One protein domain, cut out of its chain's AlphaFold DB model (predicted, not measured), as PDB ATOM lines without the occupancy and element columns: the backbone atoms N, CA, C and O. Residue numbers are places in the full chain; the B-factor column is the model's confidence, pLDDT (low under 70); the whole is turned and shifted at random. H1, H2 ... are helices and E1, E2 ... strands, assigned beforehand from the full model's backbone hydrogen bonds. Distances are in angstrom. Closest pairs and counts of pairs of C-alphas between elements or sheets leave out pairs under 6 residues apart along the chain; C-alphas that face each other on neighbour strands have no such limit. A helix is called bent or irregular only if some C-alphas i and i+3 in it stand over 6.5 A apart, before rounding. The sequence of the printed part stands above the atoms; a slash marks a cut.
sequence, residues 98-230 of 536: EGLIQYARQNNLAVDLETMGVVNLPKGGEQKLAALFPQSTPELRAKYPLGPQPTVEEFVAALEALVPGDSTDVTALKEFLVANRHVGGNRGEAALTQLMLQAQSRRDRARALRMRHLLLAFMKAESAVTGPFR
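AT A GLANCE: This is residues 98 to 230 of the 536 residues of an uncharacterized protein of Tribonema minus (UniProt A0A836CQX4). A long helical hairpin of H6 and H7 has H5 crossing H7 on one side, with H4 next to H5 and H3 packed on the side of H5 away from H7. H7 runs on past the start of H6, and its last residues reach a small strand hairpin, E1 and E2, which lies between them and H1, while H2 packs beside that same end of H7. The printed part has 133 residues with seven named helices and two named strands, in the order H1, E1, E2, H2, H3, H4, H5, H6, H7; the two strands are antiparallel and the class is mostly helix. The whole is compact, with a radius of gyration of the C-alphas of 16.3 A and spans of 49 by 38 by 23 A.

IN THESE COORDINATES: H1, residues 98 to 106, begins at C-alpha 98 at (272.345, 132.045, 266.369). E1 is residues 109 to 112 and E2 residues 117 to 120. H2 is residues 125 to 132, H3 residues 138 to 143, H4 residues 152 to 162, 15.6 A long, and H5 residues 171 to 179, 12.5 A long. H6, residues 185 to 201, is 24.6 A long and begins at C-alpha 185 at (244.396, 138.906, 254.481). H7, residues 205 to 230, is 34.9 A long and ends at C-alpha 230 at (253.710, 129.807, 255.956). H7 has a kink of 38 degrees near residue 224 and is irregular: C-alphas 225 and 228 are 7.1 A apart.

HOW THE PARTS SIT: H5 and H7 are the hubs, touching three helices each. H6 and H7 form a helical hairpin and touch at a shallow tilt of 14 degrees, opposite ways; the closest C-alphas are those of Met 196 and Ala 208, 4.8 A apart. H7 touches H5 with residues 218 to 225 alone, at a steep tilt of 68 degrees, only just short of about perpendicular; the closest C-alphas, of Lys 174 and Ala 221, are 5.0 A apart. H4 and H5, a helical hairpin, only just touch, with 3 pairs of C-alphas within 8 A, the closest being those of Leu 162 and Leu 173, 6.3 A apart. H4 is close to but not clearly touching H7, about perpendicular at 82 degrees, with the C-alphas of Leu 159 and Leu 214 closest at 7.2 A. H3 touches H5 at a steep tilt of 52 degrees, with the C-alphas of Arg 141 and Ala 179 closest at 5.2 A. H2 touches H7 at residues 225 to 229 alone, with the C-alphas of Leu 132 and Phe 229 closest at 4.5 A. The closest C-alphas of E2 and H7, of Val 119 and Gly 227, are 5.8 A apart, and those of H1 and E1, of Ala 104 and Ala 110, are 5.9 A apart. In the hairpin of E1 and E2, N 110 and O 119 are within hydrogen-bond range at 2.8 A, as are N 112 and O 117 at 2.9 A. Every O i to N i+4 pair is within hydrogen-bond range in H1, H2, H3, H4, H5 and H6, and 20 of 22 are in H7. H1 and H7 are apart.

THE WHOLE: The two C-alphas farthest apart, of Gly 125 and Arg 203, are 51.0 A from each other. The printed part has no cut and no long link; the links H3 to H4 and H4 to H5 are short, and the others are tight. The mean pLDDT of the printed part is 90.2, and residues 98 and 100 are under 70.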
ATOM      1  N   GLU A  98     272.080 133.457 266.011       64.62
ATOM      2  CA  GLU A  98     272.345 132.045 266.369       64.62
ATOM      3  C   GLU A  98     271.670 131.640 267.688       64.62
ATOM      4  O   GLU A  98     271.051 130.576 267.748       64.62
ATOM      5  N   GLY A  99     271.699 132.517 268.700       70.44
ATOM      6  CA  GLY A  99     271.022 132.287 269.983       70.44
ATOM      7  C   GLY A  99     269.502 132.189 269.835       70.44
ATOM      8  O   GLY A  99     268.891 131.258 270.355       70.44
ATOM      9  N   LEU A 100     268.898 133.068 269.024       66.94
ATOM     10  CA  LEU A 100     267.458 133.053 268.753       66.94
ATOM     11  C   LEU A 100     267.022 131.760 268.052       66.94
ATOM     12  O   LEU A 100     266.003 131.175 268.406       66.94
ATOM     13  N   ILE A 101     267.797 131.278 267.076       71.31
ATOM     14  CA  ILE A 101     267.493 130.022 266.373       71.31
ATOM     15  C   ILE A 101     267.591 128.829 267.330       71.31
ATOM     16  O   ILE A 101     266.794 127.895 267.227       71.31
ATOM     17  N   GLN A 102     268.556 128.837 268.249       71.94
ATOM     18  CA  GLN A 102     268.745 127.753 269.207       71.94
ATOM     19  C   GLN A 102     267.648 127.739 270.282       71.94
ATOM     20  O   GLN A 102     267.046 126.686 270.496       71.94
ATOM     21  N   TYR A 103     267.309 128.901 270.847       74.88
ATOM     22  CA  TYR A 103     266.172 129.073 271.757       74.88
ATOM     23  C   TYR A 103     264.853 128.669 271.090       74.88
ATOM     24  O   TYR A 103     264.053 127.925 271.656       74.88
ATOM     25  N   ALA A 104     264.646 129.095 269.841       76.31
ATOM     26  CA  ALA A 104     263.446 128.756 269.096       76.31
ATOM     27  C   ALA A 104     263.328 127.236 268.889       76.31
ATOM     28  O   ALA A 104     262.281 126.648 269.152       76.31
ATOM     29  N   ARG A 105     264.429 126.562 268.531       72.06
ATOM     30  CA  ARG A 105     264.469 125.094 268.417       72.06
ATOM     31  C   ARG A 105     264.162 124.382 269.732       72.06
ATOM     32  O   ARG A 105     263.470 123.368 269.698       72.06
ATOM     33  N   GLN A 106     264.668 124.884 270.858       75.94
ATOM     34  CA  GLN A 106     264.410 124.308 272.182       75.94
ATOM     35  C   GLN A 106     262.931 124.445 272.581       75.94
ATOM     36  O   GLN A 106     262.356 123.506 273.129       75.94
ATOM     37  N   ASN A 107     262.289 125.550 272.194       75.12
ATOM     38  CA  ASN A 107     260.909 125.882 272.562       75.12
ATOM     39  C   ASN A 107     259.844 125.542 271.500       75.12
ATOM     40  O   ASN A 107     258.678 125.890 271.659       75.12
ATOM     41  N   ASN A 108     260.199 124.834 270.420       75.81
ATOM     42  CA  ASN A 108     259.303 124.543 269.274       75.81
ATOM     43  C   ASN A 108     258.759 125.784 268.575       75.81
ATOM     44  O   ASN A 108     257.686 125.784 267.967       75.81
ATOM     45  N   LEU A 109     259.538 126.846 268.653       85.38
ATOM     46  CA  LEU A 109     259.303 128.057 267.922       85.38
ATOM     47  C   LEU A 109     260.075 127.962 266.606       85.38
ATOM     48  O   LEU A 109     261.195 127.452 266.525       85.38
ATOM     49  N   ALA A 110     259.462 128.447 265.544       84.25
ATOM     50  CA  ALA A 110     260.109 128.615 264.262       84.25
ATOM     51  C   ALA A 110     260.133 130.099 263.920       84.25
ATOM     52  O   ALA A 110     259.176 130.818 264.187       84.25
ATOM     53  N   VAL A 111     261.229 130.557 263.326       85.06
ATOM     54  CA  VAL A 111     261.301 131.920 262.805       85.06
ATOM     55  C   VAL A 111     260.746 131.899 261.389       85.06
ATOM     56  O   VAL A 111     261.349 131.305 260.490       85.06
ATOM     57  N   ASP A 112     259.603 132.545 261.194       83.44
ATOM     58  CA  ASP A 112     259.062 132.789 259.866       83.44
ATOM     59  C   ASP A 112     259.978 133.779 259.146       83.44
ATOM     60  O   ASP A 112     259.972 134.964 259.455       83.44
ATOM     61  N   LEU A 113     260.786 133.310 258.190       79.75
ATOM     62  CA  LEU A 113     261.760 134.196 257.534       79.75
ATOM     63  C   LEU A 113     261.122 135.299 256.672       79.75
ATOM     64  O   LEU A 113     261.855 136.159 256.199       79.75
ATOM     65  N   GLU A 114     259.812 135.263 256.403       79.12
ATOM     66  CA  GLU A 114     259.151 136.349 255.666       79.12
ATOM     67  C   GLU A 114     258.865 137.539 256.573       79.12
ATOM     68  O   GLU A 114     259.153 138.680 256.218       79.12
ATOM     69  N   THR A 115     258.339 137.270 257.765       81.06
ATOM     70  CA  THR A 115     257.989 138.314 258.737       81.06
ATOM     71  C   THR A 115     259.066 138.524 259.798       81.06
ATOM     72  O   THR A 115     258.980 139.464 260.585       81.06
ATOM     73  N   MET A 116     260.073 137.644 259.837       81.88
ATOM     74  CA  MET A 116     261.049 137.482 260.921       81.88
ATOM     75  C   MET A 116     260.394 137.282 262.300       81.88
ATOM     76  O   MET A 116     261.035 137.466 263.333       81.88
ATOM     77  N   GLY A 117     259.111 136.908 262.312       84.25
ATOM     78  CA  GLY A 117     258.320 136.680 263.509       84.25
ATOM     79  C   GLY A 117     258.524 135.279 264.069       84.25
ATOM     80  O   GLY A 117     258.788 134.319 263.339       84.25
ATOM     81  N   VAL A 118     258.373 135.158 265.383       86.19
ATOM     82  CA  VAL A 118     258.404 133.873 266.075       86.19
ATOM     83  C   VAL A 118     257.028 133.218 265.964       86.19
ATOM     84  O   VAL A 118     256.010 133.801 266.334       86.19
ATOM     85  N   VAL A 119     256.993 131.999 265.438       88.62
ATOM     86  CA  VAL A 119     255.780 131.219 265.197       88.62
ATOM     87  C   VAL A 119     255.816 129.967 266.057       88.62
ATOM     88  O   VAL A 119     256.763 129.186 265.988       88.62
ATOM     89  N   ASN A 120     254.759 129.741 266.831       88.50
ATOM     90  CA  ASN A 120     254.582 128.490 267.555       88.50
ATOM     91  C   ASN A 120     254.043 127.412 266.602       88.50
ATOM     92  O   ASN A 120     252.944 127.548 266.059       88.50
ATOM     93  N   LEU A 121     254.825 126.353 266.389       88.06
ATOM     94  CA  LEU A 121     254.414 125.172 265.635       88.06
ATOM     95  C   LEU A 121     254.278 123.994 266.607       88.06
ATOM     96  O   LEU A 121     255.292 123.448 267.048       88.06
ATOM     97  N   PRO A 122     253.046 123.559 266.920       90.19
ATOM     98  CA  PRO A 122     252.832 122.434 267.820       90.19
ATOM     99  C   PRO A 122     253.543 121.165 267.329       90.19
ATOM    100  O   PRO A 122     253.548 120.871 266.131       90.19
ATOM    101  N   LYS A 123     254.102 120.371 268.254       85.75
ATOM    102  CA  LYS A 123     254.730 119.073 267.926       85.75
ATOM    103  C   LYS A 123     253.712 118.014 267.493       85.75
ATOM    104  O   LYS A 123     254.034 117.144 266.688       85.75
ATOM    105  N   GLY A 124     252.507 118.044 268.065       88.31
ATOM    106  CA  GLY A 124     251.475 117.044 267.800       88.31
ATOM    107  C   GLY A 124     250.889 117.204 266.400       88.31
ATOM    108  O   GLY A 124     250.473 118.301 266.044       88.31
ATOM    109  N   GLY A 125     250.806 116.122 265.620       89.44
ATOM    110  CA  GLY A 125     250.351 116.177 264.224       89.44
ATOM    111  C   GLY A 125     248.956 116.792 264.040       89.44
ATOM    112  O   GLY A 125     248.757 117.588 263.125       89.44
ATOM    113  N   GLU A 126     248.010 116.485 264.933       92.12
ATOM    114  CA  GLU A 126     246.656 117.063 264.903       92.12
ATOM    115  C   GLU A 126     246.639 118.535 265.327       92.12
ATOM    116  O   GLU A 126     246.027 119.363 264.657       92.12
ATOM    117  N   GLN A 127     247.359 118.885 266.396       93.38
ATOM    118  CA  GLN A 127     247.480 120.271 266.862       93.38
ATOM    119  C   GLN A 127     248.163 121.150 265.812       93.38
ATOM    120  O   GLN A 127     247.752 122.281 265.575       93.38
ATOM    121  N   LYS A 128     249.182 120.609 265.143       93.69
ATOM    122  CA  LYS A 128     249.867 121.253 264.028       93.69
ATOM    123  C   LYS A 128     248.898 121.472 262.874       93.69
ATOM    124  O   LYS A 128     248.802 122.586 262.380       93.69
ATOM    125  N   LEU A 129     248.118 120.459 262.491       94.75
ATOM    126  CA  LEU A 129     247.113 120.606 261.437       94.75
ATOM    127  C   LEU A 129     246.054 121.665 261.790       94.75
ATOM    128  O   LEU A 129     245.708 122.482 260.939       94.75
ATOM    129  N   ALA A 130     245.596 121.699 263.043       94.88
ATOM    130  CA  ALA A 130     244.676 122.721 263.538       94.88
ATOM    131  C   ALA A 130     245.297 124.130 263.534       94.88
ATOM    132  O   ALA A 130     244.603 125.100 263.243       94.88
ATOM    133  N   ALA A 131     246.602 124.249 263.798       93.94
ATOM    134  CA  ALA A 131     247.329 125.514 263.698       93.94
ATOM    135  C   ALA A 131     247.499 125.985 262.241       93.94
ATOM    136  O   ALA A 131     247.458 127.184 261.980       93.94
ATOM    137  N   LEU A 132     247.667 125.062 261.285       94.38
ATOM    138  CA  LEU A 132     247.738 125.373 259.847       94.38
ATOM    139  C   LEU A 132     246.381 125.831 259.294       94.38
ATOM    140  O   LEU A 132     246.315 126.746 258.474       94.38
ATOM    141  N   PHE A 133     245.305 125.179 259.735       94.12
ATOM    142  CA  PHE A 133     243.936 125.432 259.290       94.12
ATOM    143  C   PHE A 133     243.054 125.798 260.484       94.12
ATOM    144  O   PHE A 133     242.213 124.991 260.897       94.12
ATOM    145  N   PRO A 134     243.226 127.006 261.053       93.56
ATOM    146  CA  PRO A 134     242.450 127.430 262.206       93.56
ATOM    147  C   PRO A 134     240.964 127.458 261.845       93.56
ATOM    148  O   PRO A 134     240.538 128.145 260.912       93.56
ATOM    149  N   GLN A 135     240.172 126.674 262.576       90.88
ATOM    150  CA  GLN A 135     238.744 126.534 262.320       90.88
ATOM    151  C   GLN A 135     237.928 127.525 263.145       90.88
ATOM    152  O   GLN A 135     238.131 127.707 264.344       90.88
ATOM    153  N   SER A 136     236.943 128.130 262.488       91.62
ATOM    154  CA  SER A 136     235.981 129.041 263.102       91.62
ATOM    155  C   SER A 136     234.885 128.246 263.824       91.62
ATOM    156  O   SER A 136     233.953 127.728 263.188       91.62
ATOM    157  N   THR A 137     235.000 128.117 265.150       92.56
ATOM    158  CA  THR A 137     233.997 127.422 265.973       92.56
ATOM    159  C   THR A 137     232.677 128.210 266.010       92.56
ATOM    160  O   THR A 137     232.663 129.429 265.813       92.56
ATOM    161  N   PRO A 138     231.517 127.557 266.227       91.50
ATOM    162  CA  PRO A 138     230.237 128.261 266.366       91.50
ATOM    163  C   PRO A 138     230.248 129.330 267.467       91.50
ATOM    164  O   PRO A 138     229.690 130.404 267.269       91.50
ATOM    165  N   GLU A 139     230.927 129.060 268.581       95.25
ATOM    166  CA  GLU A 139     231.076 129.988 269.709       95.25
ATOM    167  C   GLU A 139     231.860 131.239 269.311       95.25
ATOM    168  O   GLU A 139     231.419 132.359 269.571       95.25
ATOM    169  N   LEU A 140     232.977 131.063 268.600       94.50
ATOM    170  CA  LEU A 140     233.805 132.170 268.131       94.50
ATOM    171  C   LEU A 140     233.052 133.062 267.137       94.50
ATOM    172  O   LEU A 140     233.148 134.285 267.189       94.50
ATOM    173  N   ARG A 141     232.236 132.456 266.265       92.00
ATOM    174  CA  ARG A 141     231.366 133.189 265.329       92.00
ATOM    175  C   ARG A 141     230.261 133.958 266.032       92.00
ATOM    176  O   ARG A 141     229.939 135.064 265.618       92.00
ATOM    177  N   ALA A 142     229.677 133.375 267.077       95.06
ATOM    178  CA  ALA A 142     228.675 134.058 267.884       95.06
ATOM    179  C   ALA A 142     229.287 135.229 268.670       95.06
ATOM    180  O   ALA A 142     228.629 136.252 268.846       95.06
ATOM    181  N   LYS A 143     230.548 135.093 269.105       96.50
ATOM    182  CA  LYS A 143     231.307 136.141 269.800       96.50
ATOM    183  C   LYS A 143     231.670 137.310 268.880       96.50
ATOM    184  O   LYS A 143     231.584 138.459 269.303       96.50
ATOM    185  N   TYR A 144     232.034 137.024 267.631       95.94
ATOM    186  CA  TYR A 144     232.460 138.020 266.644       95.94
ATOM    187  C   TYR A 144     231.585 137.986 265.385       95.94
ATOM    188  O   TYR A 144     232.074 137.620 264.312       95.94
ATOM    189  N   PRO A 145     230.294 138.342 265.487       93.12
ATOM    190  CA  PRO A 145     229.387 138.260 264.360       93.12
ATOM    191  C   PRO A 145     229.741 139.330 263.328       93.12
ATOM    192  O   PRO A 145     229.604 140.527 263.574       93.12
ATOM    193  N   LEU A 146     230.163 138.885 262.150       91.31
ATOM    194  CA  LEU A 146     230.310 139.729 260.978       91.31
ATOM    195  C   LEU A 146     229.532 139.076 259.833       91.31
ATOM    196  O   LEU A 146     229.606 137.860 259.632       91.31
ATOM    197  N   GLY A 147     228.744 139.869 259.107       84.81
ATOM    198  CA  GLY A 147     227.964 139.368 257.977       84.81
ATOM    199  C   GLY A 147     228.849 138.707 256.907       84.81
ATOM    200  O   GLY A 147     230.068 138.898 256.893       84.81
ATOM    201  N   PRO A 148     228.271 137.936 255.969       78.88
ATOM    202  CA  PRO A 148     229.033 137.318 254.881       78.88
ATOM    203  C   PRO A 148     229.664 138.350 253.930       78.88
ATOM    204  O   PRO A 148     230.673 138.050 253.293       78.88
ATOM    205  N   GLN A 149     229.076 139.546 253.848       83.38
ATOM    206  CA  GLN A 149     229.543 140.692 253.067       83.38
ATOM    207  C   GLN A 149     229.420 141.960 253.922       83.38
ATOM    208  O   GLN A 149     228.476 142.727 253.745       83.38
ATOM    209  N   PRO A 150     230.307 142.143 254.909       88.56
ATOM    210  CA  PRO A 150     230.252 143.318 255.759       88.56
ATOM    211  C   PRO A 150     230.738 144.544 254.996       88.56
ATOM    212  O   PRO A 150     231.578 144.433 254.093       88.56
ATOM    213  N   THR A 151     230.241 145.717 255.372       91.88
ATOM    214  CA  THR A 151     230.787 146.962 254.827       91.88
ATOM    215  C   THR A 151     232.170 147.243 255.419       91.88
ATOM    216  O   THR A 151     232.558 146.698 256.458       91.88
ATOM    217  N   VAL A 152     232.940 148.109 254.757       92.31
ATOM    218  CA  VAL A 152     234.255 148.529 255.268       92.31
ATOM    219  C   VAL A 152     234.104 149.213 256.633       92.31
ATOM    220  O   VAL A 152     234.938 149.019 257.513       92.31
ATOM    221  N   GLU A 153     233.020 149.961 256.840       93.62
ATOM    222  CA  GLU A 153     232.714 150.629 258.105       93.62
ATOM    223  C   GLU A 153     232.406 149.630 259.224       93.62
ATOM    224  O   GLU A 153     232.932 149.787 260.323       93.62
ATOM    225  N   GLU A 154     231.610 148.590 258.954       95.12
ATOM    226  CA  GLU A 154     231.316 147.527 259.927       95.12
ATOM    227  C   GLU A 154     232.589 146.783 260.343       95.12
ATOM    228  O   GLU A 154     232.817 146.541 261.529       95.12
ATOM    229  N   PHE A 155     233.447 146.465 259.371       94.88
ATOM    230  CA  PHE A 155     234.734 145.824 259.620       94.88
ATOM    231  C   PHE A 155     235.646 146.694 260.493       94.88
ATOM    232  O   PHE A 155     236.173 146.225 261.500       94.88
ATOM    233  N   VAL A 156     235.803 147.974 260.152       94.25
ATOM    234  CA  VAL A 156     236.669 148.897 260.901       94.25
ATOM    235  C   VAL A 156     236.117 149.171 262.294       94.25
ATOM    236  O   VAL A 156     236.889 149.183 263.245       94.25
ATOM    237  N   ALA A 157     234.801 149.335 262.438       94.69
ATOM    238  CA  ALA A 157     234.167 149.511 263.740       94.69
ATOM    239  C   ALA A 157     234.398 148.291 264.646       94.69
ATOM    240  O   ALA A 157     234.697 148.449 265.830       94.69
ATOM    241  N   ALA A 158     234.326 147.077 264.087       95.38
ATOM    242  CA  ALA A 158     234.654 145.858 264.819       95.38
ATOM    243  C   ALA A 158     236.128 145.838 265.255       95.38
ATOM    244  O   ALA A 158     236.413 145.543 266.411       95.38
ATOM    245  N   LEU A 159     237.065 146.211 264.375       94.62
ATOM    246  CA  LEU A 159     238.487 146.306 264.728       94.62
ATOM    247  C   LEU A 159     238.756 147.359 265.811       94.62
ATOM    248  O   LEU A 159     239.500 147.099 266.755       94.62
ATOM    249  N   GLU A 160     238.135 148.533 265.707       94.38
ATOM    250  CA  GLU A 160     238.284 149.615 266.683       94.38
ATOM    251  C   GLU A 160     237.779 149.228 268.071       94.38
ATOM    252  O   GLU A 160     238.376 149.646 269.062       94.38
ATOM    253  N   ALA A 161     236.719 148.419 268.142       94.50
ATOM    254  CA  ALA A 161     236.198 147.896 269.399       94.50
ATOM    255  C   ALA A 161     237.148 146.884 270.065       94.50
ATOM    256  O   ALA A 161     237.151 146.768 271.289       94.50
ATOM    257  N   LEU A 162     237.951 146.160 269.276       94.62
ATOM    258  CA  LEU A 162     238.883 145.138 269.768       94.62
ATOM    259  C   LEU A 162     240.265 145.686 270.116       94.62
ATOM    260  O   LEU A 162     240.971 145.071 270.909       94.62
ATOM    261  N   VAL A 163     240.637 146.832 269.547       91.69
ATOM    262  CA  VAL A 163     241.919 147.503 269.795       91.69
ATOM    263  C   VAL A 163     241.651 148.881 270.422       91.69
ATOM    264  O   VAL A 163     241.727 149.916 269.743       91.69
ATOM    265  N   PRO A 164     241.254 148.939 271.710       83.06
ATOM    266  CA  PRO A 164     241.048 150.205 272.399       83.06
ATOM    267  C   PRO A 164     242.398 150.889 272.661       83.06
ATOM    268  O   PRO A 164     243.300 150.301 273.254       83.06
ATOM    269  N   GLY A 165     242.530 152.148 272.235       82.56
ATOM    270  CA  GLY A 165     243.759 152.926 272.441       82.56
ATOM    271  C   GLY A 165     244.970 152.335 271.716       82.56
ATOM    272  O   GLY A 165     244.825 151.940 270.559       82.56
ATOM    273  N   ASP A 166     246.105 152.286 272.421       77.69
ATOM    274  CA  ASP A 166     247.411 151.813 271.936       77.69
ATOM    275  C   ASP A 166     247.766 150.397 272.434       77.69
ATOM    276  O   ASP A 166     248.938 150.029 272.533       77.69
ATOM    277  N   SER A 167     246.759 149.591 272.796       81.81
ATOM    278  CA  SER A 167     246.977 148.227 273.290       81.81
ATOM    279  C   SER A 167     247.735 147.366 272.273       81.81
ATOM    280  O   SER A 167     247.370 147.285 271.101       81.81
ATOM    281  N   THR A 168     248.767 146.666 272.743       75.69
ATOM    282  CA  THR A 168     249.551 145.707 271.952       75.69
ATOM    283  C   THR A 168     248.989 144.284 272.002       75.69
ATOM    284  O   THR A 168     249.496 143.408 271.285       75.69
ATOM    285  N   ASP A 169     247.950 144.041 272.814       86.44
ATOM    286  CA  ASP A 169     247.293 142.740 272.909       86.44
ATOM    287  C   ASP A 169     246.458 142.463 271.655       86.44
ATOM    288  O   ASP A 169     245.415 143.062 271.395       86.44
ATOM    289  N   VAL A 170     246.939 141.504 270.872       89.88
ATOM    290  CA  VAL A 170     246.326 141.054 269.622       89.88
ATOM    291  C   VAL A 170     245.466 139.802 269.807       89.88
ATOM    292  O   VAL A 170     244.979 139.258 268.820       89.88
ATOM    293  N   THR A 171     245.266 139.298 271.027       92.50
ATOM    294  CA  THR A 171     244.596 138.007 271.272       92.50
ATOM    295  C   THR A 171     243.145 138.008 270.796       92.50
ATOM    296  O   THR A 171     242.759 137.163 269.987       92.50
ATOM    297  N   ALA A 172     242.359 139.012 271.198       94.44
ATOM    298  CA  ALA A 172     240.978 139.172 270.733       94.44
ATOM    299  C   ALA A 172     240.899 139.398 269.213       94.44
ATOM    300  O   ALA A 172     239.949 138.967 268.558       94.44
ATOM    301  N   LEU A 173     241.919 140.040 268.642       95.06
ATOM    302  CA  LEU A 173     242.001 140.286 267.210       95.06
ATOM    303  C   LEU A 173     242.320 139.006 266.423       95.06
ATOM    304  O   LEU A 173     241.706 138.766 265.388       95.06
ATOM    305  N   LYS A 174     243.204 138.135 266.929       95.12
ATOM    306  CA  LYS A 174     243.459 136.803 266.346       95.12
ATOM    307  C   LYS A 174     242.175 135.982 266.299       95.12
ATOM    308  O   LYS A 174     241.829 135.435 265.256       95.12
ATOM    309  N   GLU A 175     241.447 135.936 267.411       96.12
ATOM    310  CA  GLU A 175     240.155 135.256 267.501       96.12
ATOM    311  C   GLU A 175     239.133 135.818 266.502       96.12
ATOM    312  O   GLU A 175     238.486 135.057 265.778       96.12
ATOM    313  N   PHE A 176     239.035 137.145 266.398       96.25
ATOM    314  CA  PHE A 176     238.186 137.811 265.412       96.25
ATOM    315  C   PHE A 176     238.553 137.437 263.968       96.25
ATOM    316  O   PHE A 176     237.662 137.157 263.163       96.25
ATOM    317  N   LEU A 177     239.847 137.381 263.634       95.19
ATOM    318  CA  LEU A 177     240.325 137.002 262.299       95.19
ATOM    319  C   LEU A 177     240.065 135.528 261.973       95.19
ATOM    320  O   LEU A 177     239.744 135.204 260.831       95.19
ATOM    321  N   VAL A 178     240.166 134.632 262.959       94.56
ATOM    322  CA  VAL A 178     239.782 133.221 262.790       94.56
ATOM    323  C   VAL A 178     238.269 133.103 262.591       94.56
ATOM    324  O   VAL A 178     237.820 132.354 261.720       94.56
ATOM    325  N   ALA A 179     237.472 133.876 263.335       94.25
ATOM    326  CA  ALA A 179     236.019 133.900 263.185       94.25
ATOM    327  C   ALA A 179     235.592 134.374 261.786       94.25
ATOM    328  O   ALA A 179     234.733 133.748 261.160       94.25
ATOM    329  N   ASN A 180     236.240 135.441 261.304       93.12
ATOM    330  CA  ASN A 180     235.869 136.218 260.124       93.12
ATOM    331  C   ASN A 180     236.957 136.194 259.046       93.12
ATOM    332  O   ASN A 180     237.305 137.211 258.448       93.12
ATOM    333  N   ARG A 181     237.495 135.005 258.759       90.50
ATOM    334  CA  ARG A 181     238.615 134.833 257.821       90.50
ATOM    335  C   ARG A 181     238.350 135.403 256.416       90.50
ATOM    336  O   ARG A 181     239.288 135.693 255.687       90.50
ATOM    337  N   HIS A 182     237.083 135.609 256.044       83.06
ATOM    338  CA  HIS A 182     236.653 136.200 254.769       83.06
ATOM    339  C   HIS A 182     236.991 137.677 254.576       83.06
ATOM    340  O   HIS A 182     237.045 138.122 253.430       83.06
ATOM    341  N   VAL A 183     237.190 138.422 255.663       85.50
ATOM    342  CA  VAL A 183     237.600 139.839 255.630       85.50
ATOM    343  C   VAL A 183     239.074 140.043 255.982       85.50
ATOM    344  O   VAL A 183     239.557 141.171 255.964       85.50
ATOM    345  N   GLY A 184     239.786 138.959 256.305       86.56
ATOM    346  CA  GLY A 184     241.214 138.980 256.608       86.56
ATOM    347  C   GLY A 184     242.102 139.147 255.369       86.56
ATOM    348  O   GLY A 184     241.638 139.480 254.273       86.56
ATOM    349  N   GLY A 185     243.399 138.893 255.551       88.06
ATOM    350  CA  GLY A 185     244.396 138.906 254.481       88.06
ATOM    351  C   GLY A 185     244.519 140.247 253.752       88.06
ATOM    352  O   GLY A 185     244.325 141.320 254.327       88.06
ATOM    353  N   ASN A 186     244.799 140.171 252.447       88.25
ATOM    354  CA  ASN A 186     245.065 141.342 251.605       88.25
ATOM    355  C   ASN A 186     243.870 142.307 251.524       88.25
ATOM    356  O   ASN A 186     244.054 143.500 251.292       88.25
ATOM    357  N   ARG A 187     242.637 141.806 251.686       87.62
ATOM    358  CA  ARG A 187     241.418 142.627 251.610       87.62
ATOM    359  C   ARG A 187     241.301 143.561 252.809       87.62
ATOM    360  O   ARG A 187     241.081 144.756 252.620       87.62
ATOM    361  N   GLY A 188     241.485 143.030 254.018       91.06
ATOM    362  CA  GLY A 188     241.479 143.828 255.246       91.06
ATOM    363  C   GLY A 188     242.617 144.850 255.265       91.06
ATOM    364  O   GLY A 188     242.386 146.026 255.549       91.06
ATOM    365  N   GLU A 189     243.822 144.430 254.865       93.38
ATOM    366  CA  GLU A 189     244.994 145.308 254.760       93.38
ATOM    367  C   GLU A 189     244.768 146.456 253.763       93.38
ATOM    368  O   GLU A 189     245.010 147.624 254.084       93.38
ATOM    369  N   ALA A 190     244.242 146.152 252.571       92.62
ATOM    370  CA  ALA A 190     243.939 147.154 251.554       92.62
ATOM    371  C   ALA A 190     242.861 148.144 252.018       92.62
ATOM    372  O   ALA A 190     243.013 149.346 251.802       92.62
ATOM    373  N   ALA A 191     241.808 147.670 252.693       93.25
ATOM    374  CA  ALA A 191     240.743 148.524 253.213       93.25
ATOM    375  C   ALA A 191     241.268 149.520 254.263       93.25
ATOM    376  O   ALA A 191     241.008 150.723 254.171       93.25
ATOM    377  N   LEU A 192     242.063 149.046 255.226       95.12
ATOM    378  CA  LEU A 192     242.676 149.894 256.255       95.12
ATOM    379  C   LEU A 192     243.679 150.885 255.650       95.12
ATOM    380  O   LEU A 192     243.667 152.068 255.995       95.12
ATOM    381  N   THR A 193     244.494 150.432 254.695       96.12
ATOM    382  CA  THR A 193     245.439 151.289 253.965       96.12
ATOM    383  C   THR A 193     244.709 152.382 253.190       96.12
ATOM    384  O   THR A 193     245.083 153.552 253.259       96.12
ATOM    385  N   GLN A 194     243.626 152.039 252.491       95.94
ATOM    386  CA  GLN A 194     242.815 153.002 251.752       95.94
ATOM    387  C   GLN A 194     242.217 154.062 252.682       95.94
ATOM    388  O   GLN A 194     242.299 155.251 252.376       95.94
ATOM    389  N   LEU A 195     241.657 153.664 253.826       95.75
ATOM    390  CA  LEU A 195     241.103 154.604 254.806       95.75
ATOM    391  C   LEU A 195     242.173 155.499 255.433       95.75
ATOM    392  O   LEU A 195     241.931 156.690 255.638       95.75
ATOM    393  N   MET A 196     243.362 154.954 255.697       97.25
ATOM    394  CA  MET A 196     244.510 155.728 256.160       97.25
ATOM    395  C   MET A 196     244.893 156.802 255.133       97.25
ATOM    396  O   MET A 196     244.987 157.977 255.485       97.25
ATOM    397  N   LEU A 197     245.056 156.428 253.860       96.62
ATOM    398  CA  LEU A 197     245.398 157.362 252.780       96.62
ATOM    399  C   LEU A 197     244.298 158.410 252.559       96.62
ATOM    400  O   LEU A 197     244.589 159.588 252.350       96.62
ATOM    401  N   GLN A 198     243.027 158.013 252.655       96.81
ATOM    402  CA  GLN A 198     241.901 158.945 252.592       96.81
ATOM    403  C   GLN A 198     241.945 159.964 253.737       96.81
ATOM    404  O   GLN A 198     241.811 161.163 253.482       96.81
ATOM    405  N   ALA A 199     242.184 159.532 254.978       97.31
ATOM    406  CA  ALA A 199     242.348 160.437 256.114       97.31
ATOM    407  C   ALA A 199     243.531 161.403 255.914       97.31
ATOM    408  O   ALA A 199     243.379 162.610 256.110       97.31
ATOM    409  N   GLN A 200     244.671 160.902 255.419       96.69
ATOM    410  CA  GLN A 200     245.838 161.727 255.086       96.69
ATOM    411  C   GLN A 200     245.516 162.778 254.017       96.69
ATOM    412  O   GLN A 200     245.830 163.954 254.197       96.69
ATOM    413  N   SER A 201     244.822 162.396 252.938       97.69
ATOM    414  CA  SER A 201     244.413 163.330 251.877       97.69
ATOM    415  C   SER A 201     243.487 164.444 252.379       97.69
ATOM    416  O   SER A 201     243.555 165.575 251.900       97.69
ATOM    417  N   ARG A 202     242.662 164.149 253.392       98.06
ATOM    418  CA  ARG A 202     241.775 165.112 254.063       98.06
ATOM    419  C   ARG A 202     242.485 165.925 255.147       98.06
ATOM    420  O   ARG A 202     241.853 166.772 255.769       98.06
ATOM    421  N   ARG A 203     243.787 165.689 255.356       97.19
ATOM    422  CA  ARG A 203     244.608 166.275 256.427       97.19
ATOM    423  C   ARG A 203     244.074 165.978 257.835       97.19
ATOM    424  O   ARG A 203     244.330 166.735 258.767       97.19
ATOM    425  N   ASP A 204     243.365 164.865 258.003       98.06
ATOM    426  CA  ASP A 204     242.911 164.377 259.306       98.06
ATOM    427  C   ASP A 204     243.997 163.487 259.931       98.06
ATOM    428  O   ASP A 204     244.012 162.261 259.774       98.06
ATOM    429  N   ARG A 205     244.960 164.129 260.611       96.06
ATOM    430  CA  ARG A 205     246.120 163.456 261.226       96.06
ATOM    431  C   ARG A 205     245.691 162.424 262.271       96.06
ATOM    432  O   ARG A 205     246.245 161.328 262.294       96.06
ATOM    433  N   ALA A 206     244.704 162.754 263.105       96.31
ATOM    434  CA  ALA A 206     244.248 161.875 264.179       96.31
ATOM    435  C   ALA A 206     243.653 160.578 263.616       96.31
ATOM    436  O   ALA A 206     244.030 159.484 264.039       96.31
ATOM    437  N   ARG A 207     242.785 160.678 262.597       95.81
ATOM    438  CA  ARG A 207     242.223 159.493 261.940       95.81
ATOM    439  C   ARG A 207     243.290 158.686 261.206       95.81
ATOM    440  O   ARG A 207     243.271 157.462 261.290       95.81
ATOM    441  N   ALA A 208     244.230 159.340 260.521       96.62
ATOM    442  CA  ALA A 208     245.313 158.653 259.818       96.62
ATOM    443  C   ALA A 208     246.202 157.836 260.770       96.62
ATOM    444  O   ALA A 208     246.483 156.671 260.492       96.62
ATOM    445  N   LEU A 209     246.595 158.413 261.914       95.12
ATOM    446  CA  LEU A 209     247.367 157.712 262.945       95.12
ATOM    447  C   LEU A 209     246.583 156.537 263.535       95.12
ATOM    448  O   LEU A 209     247.121 155.437 263.641       95.12
ATOM    449  N   ARG A 210     245.289 156.731 263.823       94.25
ATOM    450  CA  ARG A 210     244.414 155.651 264.297       94.25
ATOM    451  C   ARG A 210     244.340 154.492 263.301       94.25
ATOM    452  O   ARG A 210     244.485 153.343 263.705       94.25
ATOM    453  N   MET A 211     244.155 154.771 262.008       95.88
ATOM    454  CA  MET A 211     244.126 153.729 260.970       95.88
ATOM    455  C   MET A 211     245.478 153.026 260.820       95.88
ATOM    456  O   MET A 211     245.501 151.810 260.651       95.88
ATOM    457  N   ARG A 212     246.598 153.751 260.941       95.31
ATOM    458  CA  ARG A 212     247.943 153.152 260.955       95.31
ATOM    459  C   ARG A 212     248.116 152.195 262.136       95.31
ATOM    460  O   ARG A 212     248.616 151.094 261.941       95.31
ATOM    461  N   HIS A 213     247.683 152.585 263.334       94.50
ATOM    462  CA  HIS A 213     247.749 151.725 264.517       94.50
ATOM    463  C   HIS A 213     246.919 150.444 264.332       94.50
ATOM    464  O   HIS A 213     247.432 149.343 264.528       94.50
ATOM    465  N   LEU A 214     245.673 150.568 263.852       94.94
ATOM    466  CA  LEU A 214     244.832 149.406 263.541       94.94
ATOM    467  C   LEU A 214     245.450 148.506 262.470       94.94
ATOM    468  O   LEU A 214     245.388 147.290 262.603       94.94
ATOM    469  N   LEU A 215     246.050 149.086 261.426       95.38
ATOM    470  CA  LEU A 215     246.735 148.340 260.373       95.38
ATOM    471  C   LEU A 215     247.893 147.512 260.939       95.38
ATOM    472  O   LEU A 215     247.984 146.324 260.650       95.38
ATOM    473  N   LEU A 216     248.734 148.101 261.792       94.00
ATOM    474  CA  LEU A 216     249.846 147.387 262.429       94.00
ATOM    475  C   LEU A 216     249.354 146.265 263.356       94.00
ATOM    476  O   LEU A 216     249.866 145.145 263.286       94.00
ATOM    477  N   ALA A 217     248.335 146.531 264.180       94.31
ATOM    478  CA  ALA A 217     247.726 145.519 265.043       94.31
ATOM    479  C   ALA A 217     247.109 144.374 264.220       94.31
ATOM    480  O   ALA A 217     247.334 143.198 264.520       94.31
ATOM    481  N   PHE A 218     246.399 144.712 263.140       95.00
ATOM    482  CA  PHE A 218     245.833 143.762 262.184       95.00
ATOM    483  C   PHE A 218     246.917 142.897 261.545       95.00
ATOM    484  O   PHE A 218     246.811 141.677 261.601       95.00
ATOM    485  N   MET A 219     247.993 143.489 261.018       93.94
ATOM    486  CA  MET A 219     249.106 142.745 260.417       93.94
ATOM    487  C   MET A 219     249.789 141.810 261.425       93.94
ATOM    488  O   MET A 219     250.112 140.672 261.086       93.94
ATOM    489  N   LYS A 220     249.972 142.249 262.680       92.88
ATOM    490  CA  LYS A 220     250.543 141.416 263.754       92.88
ATOM    491  C   LYS A 220     249.643 140.217 264.070       92.88
ATOM    492  O   LYS A 220     250.131 139.089 264.166       92.88
ATOM    493  N   ALA A 221     248.335 140.437 264.201       94.62
ATOM    494  CA  ALA A 221     247.368 139.368 264.445       94.62
ATOM    495  C   ALA A 221     247.259 138.406 263.251       94.62
ATOM    496  O   ALA A 221     247.300 137.190 263.431       94.62
ATOM    497  N   GLU A 222     247.191 138.942 262.034       94.31
ATOM    498  CA  GLU A 222     247.139 138.189 260.783       94.31
ATOM    499  C   GLU A 222     248.377 137.305 260.625       94.31
ATOM    500  O   GLU A 222     248.251 136.108 260.359       94.31
ATOM    501  N   SER A 223     249.568 137.862 260.865       93.06
ATOM    502  CA  SER A 223     250.828 137.122 260.826       93.06
ATOM    503  C   SER A 223     250.855 135.985 261.846       93.06
ATOM    504  O   SER A 223     251.303 134.890 261.519       93.06
ATOM    505  N   ALA A 224     250.309 136.186 263.048       92.69
ATOM    506  CA  ALA A 224     250.223 135.128 264.050       92.69
ATOM    507  C   ALA A 224     249.262 133.991 263.649       92.69
ATOM    508  O   ALA A 224     249.532 132.833 263.958       92.69
ATOM    509  N   VAL A 225     248.162 134.302 262.952       94.44
ATOM    510  CA  VAL A 225     247.186 133.306 262.464       94.44
ATOM    511  C   VAL A 225     247.720 132.525 261.255       94.44
ATOM    512  O   VAL A 225     247.456 131.334 261.113       94.44
ATOM    513  N   THR A 226     248.465 133.188 260.372       95.00
ATOM    514  CA  THR A 226     248.958 132.617 259.101       95.00
ATOM    515  C   THR A 226     250.389 132.077 259.182       95.00
ATOM    516  O   THR A 226     250.806 131.271 258.349       95.00
ATOM    517  N   GLY A 227     251.143 132.464 260.210       94.62
ATOM    518  CA  GLY A 227     252.530 132.059 260.437       94.62
ATOM    519  C   GLY A 227     252.748 130.544 260.450       94.62
ATOM    520  O   GLY A 227     253.644 130.077 259.738       94.62
ATOM    521  N   PRO A 228     251.937 129.739 261.175       95.31
ATOM    522  CA  PRO A 228     252.091 128.282 261.179       95.31
ATOM    523  C   PRO A 228     251.962 127.669 259.780       95.31
ATOM    524  O   PRO A 228     252.724 126.770 259.422       95.31
ATOM    525  N   PHE A 229     251.043 128.194 258.965       96.44
ATOM    526  CA  PHE A 229     250.854 127.768 257.583       96.44
ATOM    527  C   PHE A 229     252.061 128.116 256.706       96.44
ATOM    528  O   PHE A 229     252.632 127.217 256.085       96.44
ATOM    529  N   ARG A 230     252.515 129.380 256.713       95.81
ATOM    530  CA  ARG A 230     253.710 129.807 255.956       95.81
ATOM    531  C   ARG A 230     254.936 128.972 256.305       95.81
ATOM    532  O   ARG A 230     255.640 128.482 255.423       95.81
TER     533      ARG A 230